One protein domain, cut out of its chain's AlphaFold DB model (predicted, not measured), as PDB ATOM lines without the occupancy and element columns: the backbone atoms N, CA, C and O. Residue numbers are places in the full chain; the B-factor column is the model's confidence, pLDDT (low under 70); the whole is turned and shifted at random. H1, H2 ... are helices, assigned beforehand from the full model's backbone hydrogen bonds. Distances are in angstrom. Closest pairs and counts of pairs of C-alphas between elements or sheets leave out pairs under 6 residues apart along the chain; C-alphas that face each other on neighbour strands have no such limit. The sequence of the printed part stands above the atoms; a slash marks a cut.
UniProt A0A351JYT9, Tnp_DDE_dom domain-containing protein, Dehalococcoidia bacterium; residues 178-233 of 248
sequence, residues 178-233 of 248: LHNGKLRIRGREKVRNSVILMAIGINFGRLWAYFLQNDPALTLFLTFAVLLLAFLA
ATOM      1  N   LEU A 178      41.933 -22.623  15.611       93.12
ATOM      2  CA  LEU A 178      41.927 -23.951  16.209       93.12
ATOM      3  C   LEU A 178      42.593 -24.957  15.273       93.12
ATOM      4  O   LEU A 178      42.315 -24.995  14.075       93.12
ATOM      5  N   HIS A 179      43.428 -25.830  15.829       91.81
ATOM      6  CA  HIS A 179      44.030 -26.916  15.064       91.81
ATOM      7  C   HIS A 179      42.956 -27.961  14.730       91.81
ATOM      8  O   HIS A 179      42.377 -28.566  15.635       91.81
ATOM      9  N   ASN A 180      42.654 -28.146  13.441       90.25
ATOM     10  CA  ASN A 180      41.588 -29.033  12.951       90.25
ATOM     11  C   ASN A 180      40.215 -28.769  13.604       90.25
ATOM     12  O   ASN A 180      39.443 -29.695  13.843       90.25
ATOM     13  N   GLY A 181      39.928 -27.512  13.962       87.94
ATOM     14  CA  GLY A 181      38.686 -27.142  14.647       87.94
ATOM     15  C   GLY A 181      38.581 -27.639  16.095       87.94
ATOM     16  O   GLY A 181      37.499 -27.569  16.674       87.94
ATOM     17  N   LYS A 182      39.674 -28.138  16.690       91.75
ATOM     18  CA  LYS A 182      39.705 -28.666  18.060       91.75
ATOM     19  C   LYS A 182      40.359 -27.677  19.021       91.75
ATOM     20  O   LYS A 182      41.407 -27.096  18.737       91.75
ATOM     21  N   LEU A 183      39.757 -27.529  20.198       93.25
ATOM     22  CA  LEU A 183      40.372 -26.820  21.316       93.25
ATOM     23  C   LEU A 183      41.539 -27.645  21.880       93.25
ATOM     24  O   LEU A 183      41.472 -28.870  21.956       93.25
ATOM     25  N   ARG A 184      42.605 -26.963  22.315       92.88
ATOM     26  CA  ARG A 184      43.775 -27.595  22.964       92.88
ATOM     27  C   ARG A 184      43.488 -28.050  24.398       92.88
ATOM     28  O   ARG A 184      44.246 -28.829  24.966       92.88
ATOM     29  N   ILE A 185      42.411 -27.539  24.983       93.31
ATOM     30  CA  ILE A 185      41.982 -27.818  26.350       93.31
ATOM     31  C   ILE A 185      40.917 -28.918  26.383       93.31
ATOM     32  O   ILE A 185      40.172 -29.117  25.425       93.31
ATOM     33  N   ARG A 186      40.830 -29.618  27.515       91.94
ATOM     34  CA  ARG A 186      39.827 -30.658  27.785       91.94
ATOM     35  C   ARG A 186      39.047 -30.327  29.058       91.94
ATOM     36  O   ARG A 186      39.544 -29.603  29.919       91.94
ATOM     37  N   GLY A 187      37.851 -30.900  29.183       94.12
ATOM     38  CA  GLY A 187      36.938 -30.688  30.311       94.12
ATOM     39  C   GLY A 187      35.881 -29.622  30.015       94.12
ATOM     40  O   GLY A 187      36.192 -28.567  29.464       94.12
ATOM     41  N   ARG A 188      34.624 -29.909  30.379       92.50
ATOM     42  CA  ARG A 188      33.447 -29.097  30.011       92.50
ATOM     43  C   ARG A 188      33.557 -27.649  30.481       92.50
ATOM     44  O   ARG A 188      33.384 -26.745  29.676       92.50
ATOM     45  N   GLU A 189      33.927 -27.442  31.741       95.31
ATOM     46  CA  GLU A 189      34.062 -26.108  32.341       95.31
ATOM     47  C   GLU A 189      35.111 -25.252  31.620       95.31
ATOM     48  O   GLU A 189      34.858 -24.104  31.259       95.31
ATOM     49  N   LYS A 190      36.283 -25.838  31.337       96.38
ATOM     50  CA  LYS A 190      37.365 -25.149  30.623       96.38
ATOM     51  C   LYS A 190      36.939 -24.815  29.194       96.38
ATOM     52  O   LYS A 190      37.148 -23.691  28.748       96.38
ATOM     53  N   VAL A 191      36.319 -25.772  28.497       95.56
ATOM     54  CA  VAL A 191      35.807 -25.586  27.130       95.56
ATOM     55  C   VAL A 191      34.774 -24.464  27.087       95.56
ATOM     56  O   VAL A 191      34.907 -23.566  26.258       95.56
ATOM     57  N   ARG A 192      33.804 -24.466  28.010       95.88
ATOM     58  CA  ARG A 192      32.792 -23.412  28.129       95.88
ATOM     59  C   ARG A 192      33.444 -22.041  28.286       95.88
ATOM     60  O   ARG A 192      33.165 -21.143  27.498       95.88
ATOM     61  N   ASN A 193      34.352 -21.893  29.252       96.19
ATOM     62  CA  ASN A 193      35.014 -20.617  29.518       96.19
ATOM     63  C   ASN A 193      35.833 -20.136  28.307       96.19
ATOM     64  O   ASN A 193      35.777 -18.958  27.961       96.19
ATOM     65  N   SER A 194      36.543 -21.032  27.612       95.62
ATOM     66  CA  SER A 194      37.265 -20.664  26.388       95.62
ATOM     67  C   SER A 194      36.339 -20.215  25.263       95.62
ATOM     68  O   SER A 194      36.634 -19.216  24.614       95.62
ATOM     69  N   VAL A 195      35.216 -20.899  25.039       96.12
ATOM     70  CA  VAL A 195      34.247 -20.506  24.004       96.12
ATOM     71  C   VAL A 195      33.614 -19.148  24.331       96.12
ATOM     72  O   VAL A 195      33.489 -18.314  23.437       96.12
ATOM     73  N   ILE A 196      33.297 -18.873  25.601       96.81
ATOM     74  CA  ILE A 196      32.803 -17.556  26.038       96.81
ATOM     75  C   ILE A 196      33.842 -16.460  25.761       96.81
ATOM     76  O   ILE A 196      33.511 -15.441  25.157       96.81
ATOM     77  N   LEU A 197      35.110 -16.674  26.128       96.19
ATOM     78  CA  LEU A 197      36.186 -15.711  25.855       96.19
ATOM     79  C   LEU A 197      36.375 -15.463  24.352       96.19
ATOM     80  O   LEU A 197      36.597 -14.327  23.933       96.19
ATOM     81  N   MET A 198      36.241 -16.502  23.525       96.50
ATOM     82  CA  MET A 198      36.277 -16.360  22.068       96.50
ATOM     83  C   MET A 198      35.095 -15.534  21.546       96.50
ATOM     84  O   MET A 198      35.303 -14.674  20.695       96.50
ATOM     85  N   ALA A 199      33.883 -15.741  22.074       97.62
ATOM     86  CA  ALA A 199      32.705 -14.951  21.713       97.62
ATOM     87  C   ALA A 199      32.892 -13.462  22.052       97.62
ATOM     88  O   ALA A 199      32.627 -12.594  21.219       97.62
ATOM     89  N   ILE A 200      33.428 -13.172  23.243       97.31
ATOM     90  CA  ILE A 200      33.778 -11.814  23.679       97.31
ATOM     91  C   ILE A 200      34.809 -11.192  22.728       97.31
ATOM     92  O   ILE A 200      34.609 -10.078  22.245       97.31
ATOM     93  N   GLY A 201      35.880 -11.919  22.394       96.19
ATOM     94  CA  GLY A 201      36.898 -11.450  21.450       96.19
ATOM     95  C   GLY A 201      36.342 -11.167  20.050       96.19
ATOM     96  O   GLY A 201      36.699 -10.164  19.432       96.19
ATOM     97  N   ILE A 202      35.422 -12.006  19.562       96.56
ATOM     98  CA  ILE A 202      34.712 -11.777  18.294       96.56
ATOM     99  C   ILE A 202      33.888 -10.486  18.368       96.56
ATOM    100  O   ILE A 202      33.966  -9.672  17.447       96.56
ATOM    101  N   ASN A 203      33.142 -10.264  19.455       97.12
ATOM    102  CA  ASN A 203      32.375  -9.029  19.649       97.12
ATOM    103  C   ASN A 203      33.273  -7.791  19.664       97.12
ATOM    104  O   ASN A 203      32.970  -6.830  18.958       97.12
ATOM    105  N   PHE A 204      34.396  -7.824  20.389       95.00
ATOM    106  CA  PHE A 204      35.371  -6.731  20.378       95.00
ATOM    107  C   PHE A 204      35.890  -6.444  18.971       95.00
ATOM    108  O   PHE A 204      35.907  -5.289  18.559       95.00
ATOM    109  N   GLY A 205      36.243  -7.477  18.201       93.25
ATOM    110  CA  GLY A 205      36.675  -7.300  16.813       93.25
ATOM    111  C   GLY A 205      35.605  -6.651  15.926       93.25
ATOM    112  O   GLY A 205      35.930  -5.816  15.083       93.25
ATOM    113  N   ARG A 206      34.325  -6.992  16.127       94.56
ATOM    114  CA  ARG A 206      33.200  -6.398  15.380       94.56
ATOM    115  C   ARG A 206      32.938  -4.949  15.772       94.56
ATOM    116  O   ARG A 206      32.745  -4.124  14.884       94.56
ATOM    117  N   LEU A 207      32.960  -4.647  17.069       93.06
ATOM    118  CA  LEU A 207      32.852  -3.283  17.593       93.06
ATOM    119  C   LEU A 207      33.996  -2.415  17.074       93.06
ATOM    120  O   LEU A 207      33.758  -1.340  16.541       93.06
ATOM    121  N   TRP A 208      35.225  -2.918  17.155       90.44
ATOM    122  CA  TRP A 208      36.413  -2.238  16.654       90.44
ATOM    123  C   TRP A 208      36.308  -1.906  15.161       90.44
ATOM    124  O   TRP A 208      36.516  -0.765  14.763       90.44
ATOM    125  N   ALA A 209      35.923  -2.884  14.334       91.19
ATOM    126  CA  ALA A 209      35.715  -2.667  12.904       91.19
ATOM    127  C   ALA A 209      34.594  -1.654  12.621       91.19
ATOM    128  O   ALA A 209      34.720  -0.846  11.704       91.19
ATOM    129  N   TYR A 210      33.516  -1.677  13.412       91.94
ATOM    130  CA  TYR A 210      32.438  -0.698  13.318       91.94
ATOM    131  C   TYR A 210      32.930   0.715  13.656       91.94
ATOM    132  O   TYR A 210      32.695   1.636  12.879       91.94
ATOM    133  N   PHE A 211      33.658   0.896  14.759       89.44
ATOM    134  CA  PHE A 211      34.191   2.206  15.140       89.44
ATOM    135  C   PHE A 211      35.199   2.741  14.118       89.44
ATOM    136  O   PHE A 211      35.075   3.887  13.704       89.44
ATOM    137  N   LEU A 212      36.103   1.901  13.602       89.44
ATOM    138  CA  LEU A 212      37.037   2.292  12.536       89.44
ATOM    139  C   LEU A 212      36.336   2.819  11.275       89.44
ATOM    140  O   LEU A 212      36.872   3.695  10.605       89.44
ATOM    141  N   GLN A 213      35.168   2.274  10.930       90.56
ATOM    142  CA  GLN A 213      34.414   2.698   9.748       90.56
ATOM    143  C   GLN A 213      33.634   3.999   9.967       90.56
ATOM    144  O   GLN A 213      33.440   4.741   9.010       90.56
ATOM    145  N   ASN A 214      33.168   4.262  11.192       90.00
ATOM    146  CA  ASN A 214      32.278   5.390  11.482       90.00
ATOM    147  C   ASN A 214      33.006   6.598  12.094       90.00
ATOM    148  O   ASN A 214      32.603   7.727  11.848       90.00
ATOM    149  N   ASP A 215      34.071   6.372  12.866       87.38
ATOM    150  CA  ASP A 215      34.893   7.420  13.477       87.38
ATOM    151  C   ASP A 215      36.358   6.951  13.630       87.38
ATOM    152  O   ASP A 215      36.809   6.556  14.716       87.38
ATOM    153  N   PRO A 216      37.134   6.936  12.531       83.56
ATOM    154  CA  PRO A 216      38.504   6.431  12.545       83.56
ATOM    155  C   PRO A 216      39.438   7.267  13.426       83.56
ATOM    156  O   PRO A 216      40.369   6.712  14.011       83.56
ATOM    157  N   ALA A 217      39.195   8.576  13.555       82.12
ATOM    158  CA  ALA A 217      40.040   9.477  14.336       82.12
ATOM    159  C   ALA A 217      39.936   9.179  15.838       82.12
ATOM    160  O   ALA A 217      40.961   8.966  16.493       82.12
ATOM    161  N   LEU A 218      38.710   9.077  16.365       80.00
ATOM    162  CA  LEU A 218      38.485   8.700  17.761       80.00
ATOM    163  C   LEU A 218      38.993   7.284  18.039       80.00
ATOM    164  O   LEU A 218      39.618   7.029  19.067       80.00
ATOM    165  N   THR A 219      38.767   6.365  17.100       81.75
ATOM    166  CA  THR A 219      39.182   4.967  17.235       81.75
ATOM    167  C   THR A 219      40.701   4.842  17.342       81.75
ATOM    168  O   THR A 219      41.202   4.208  18.271       81.75
ATOM    169  N   LEU A 220      41.442   5.511  16.450       83.56
ATOM    170  CA  LEU A 220      42.903   5.550  16.490       83.56
ATOM    171  C   LEU A 220      43.408   6.187  17.788       83.56
ATOM    172  O   LEU A 220      44.278   5.612  18.448       83.56
ATOM    173  N   PHE A 221      42.827   7.317  18.196       83.69
ATOM    174  CA  PHE A 221      43.177   7.985  19.448       83.69
ATOM    175  C   PHE A 221      42.995   7.068  20.666       83.69
ATOM    176  O   PHE A 221      43.910   6.940  21.480       83.69
ATOM    177  N   LEU A 222      41.865   6.359  20.758       83.00
ATOM    178  CA  LEU A 222      41.600   5.413  21.841       83.00
ATOM    179  C   LEU A 222      42.591   4.243  21.844       83.00
ATOM    180  O   LEU A 222      43.059   3.861  22.915       83.00
ATOM    181  N   THR A 223      42.985   3.704  20.682       81.88
ATOM    182  CA  THR A 223      44.066   2.701  20.645       81.88
ATOM    183  C   THR A 223      45.380   3.235  21.171       81.88
ATOM    184  O   THR A 223      46.024   2.555  21.966       81.88
ATOM    185  N   PHE A 224      45.785   4.434  20.746       87.19
ATOM    186  CA  PHE A 224      47.014   5.047  21.236       87.19
ATOM    187  C   PHE A 224      46.947   5.270  22.747       87.19
ATOM    188  O   PHE A 224      47.896   4.923  23.445       87.19
ATOM    189  N   ALA A 225      45.817   5.753  23.266       86.75
ATOM    190  CA  ALA A 225      45.606   5.943  24.697       86.75
ATOM    191  C   ALA A 225      45.685   4.621  25.483       86.75
ATOM    192  O   ALA A 225      46.361   4.558  26.507       86.75
ATOM    193  N   VAL A 226      45.059   3.542  24.998       88.06
ATOM    194  CA  VAL A 226      45.116   2.218  25.648       88.06
ATOM    195  C   VAL A 226      46.526   1.630  25.599       88.06
ATOM    196  O   VAL A 226      46.995   1.103  26.606       88.06
ATOM    197  N   LEU A 227      47.228   1.738  24.466       89.94
ATOM    198  CA  LEU A 227      48.620   1.293  24.344       89.94
ATOM    199  C   LEU A 227      49.545   2.085  25.273       89.94
ATOM    200  O   LEU A 227      50.403   1.490  25.923       89.94
ATOM    201  N   LEU A 228      49.338   3.400  25.383       91.06
ATOM    202  CA  LEU A 228      50.068   4.262  26.308       91.06
ATOM    203  C   LEU A 228      49.807   3.848  27.761       91.06
ATOM    204  O   LEU A 228      50.754   3.681  28.522       91.06
ATOM    205  N   LEU A 229      48.548   3.625  28.145       91.06
ATOM    206  CA  LEU A 229      48.187   3.165  29.489       91.06
ATOM    207  C   LEU A 229      48.776   1.788  29.802       91.06
ATOM    208  O   LEU A 229      49.300   1.589  30.893       91.06
ATOM    209  N   ALA A 230      48.745   0.850  28.853       88.94
ATOM    210  CA  ALA A 230      49.354  -0.467  29.016       88.94
ATOM    211  C   ALA A 230      50.879  -0.373  29.167       88.94
ATOM    212  O   ALA A 230      51.459  -1.051  30.016       88.94
ATOM    213  N   PHE A 231      51.528   0.494  28.385       90.88
ATOM    214  CA  PHE A 231      52.954   0.776  28.508       90.88
ATOM    215  C   PHE A 231      53.293   1.396  29.869       90.88
ATOM    216  O   PHE A 231      54.212   0.930  30.542       90.88
ATOM    217  N   LEU A 232      52.521   2.393  30.313       90.38
ATOM    218  CA  LEU A 232      52.683   3.031  31.620       90.38
ATOM    219  C   LEU A 232      52.474   2.033  32.762       90.38
ATOM    220  O   LEU A 232      53.299   1.974  33.667       90.38
ATOM    221  N   ALA A 233      51.425   1.212  32.702       88.81
ATOM    222  CA  ALA A 233      51.155   0.174  33.693       88.81
ATOM    223  C   ALA A 233      52.289  -0.857  33.759       88.81
ATOM    224  O   ALA A 233      52.714  -1.231  34.849       88.81
TER     225      ALA A 233
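This is residues 178 to 233 of the 248 residues of the protein "Tnp_DDE_dom domain-containing protein" of Dehalococcoidia bacterium (UniProt A0A351JYT9). What shape do these atoms make? Two helices, a long H1 and a shorter H2, meet near their ends as an open V, with the corner around residues 212 to 219. A stretch with no named element, residues 178 to 187, forms a hook at the other end of H1. What is it built of? The printed part has 56 residues with two named helices, H1 then H2, and no named strand; the class is all helix. How compact is it? It is extended, with a radius of gyration of the C-alphas of 15.9 A and spans of 42 by 29 by 19 A.

Where does the printed part begin? Leu 178 has its C-alpha at (41.927, -23.951, 16.209). Where are the helices? H1 holds residues 188 to 214 and is 39.2 A long from first to last C-alpha, beginning at (33.447, -29.097, 30.011). H2 holds residues 216 to 233, is 25.4 A long and ends at (51.155, 0.174, 33.693).

How do H1 and H2 stand to each other? They touch, with residues 208 to 212 of H1 and 219 to 220 of H2 alone; the closest C-alphas, of Leu 212 and Thr 219, are 5.8 A apart. They run opposite ways at a steep tilt of 48 degrees. What does the backbone show? In H1 and H2 every O i to N i+4 pair is within hydrogen-bond range.

How far does it reach? The two C-alphas farthest apart, of Gly 187 and Ala 217, are 43.3 A apart. Is it continuous? The printed part has no cut, and H1 to H2 is a tight link of 1 residue. Is confidence low anywhere? No printed residue is under 70, and the mean pLDDT of the printed part is 91.2.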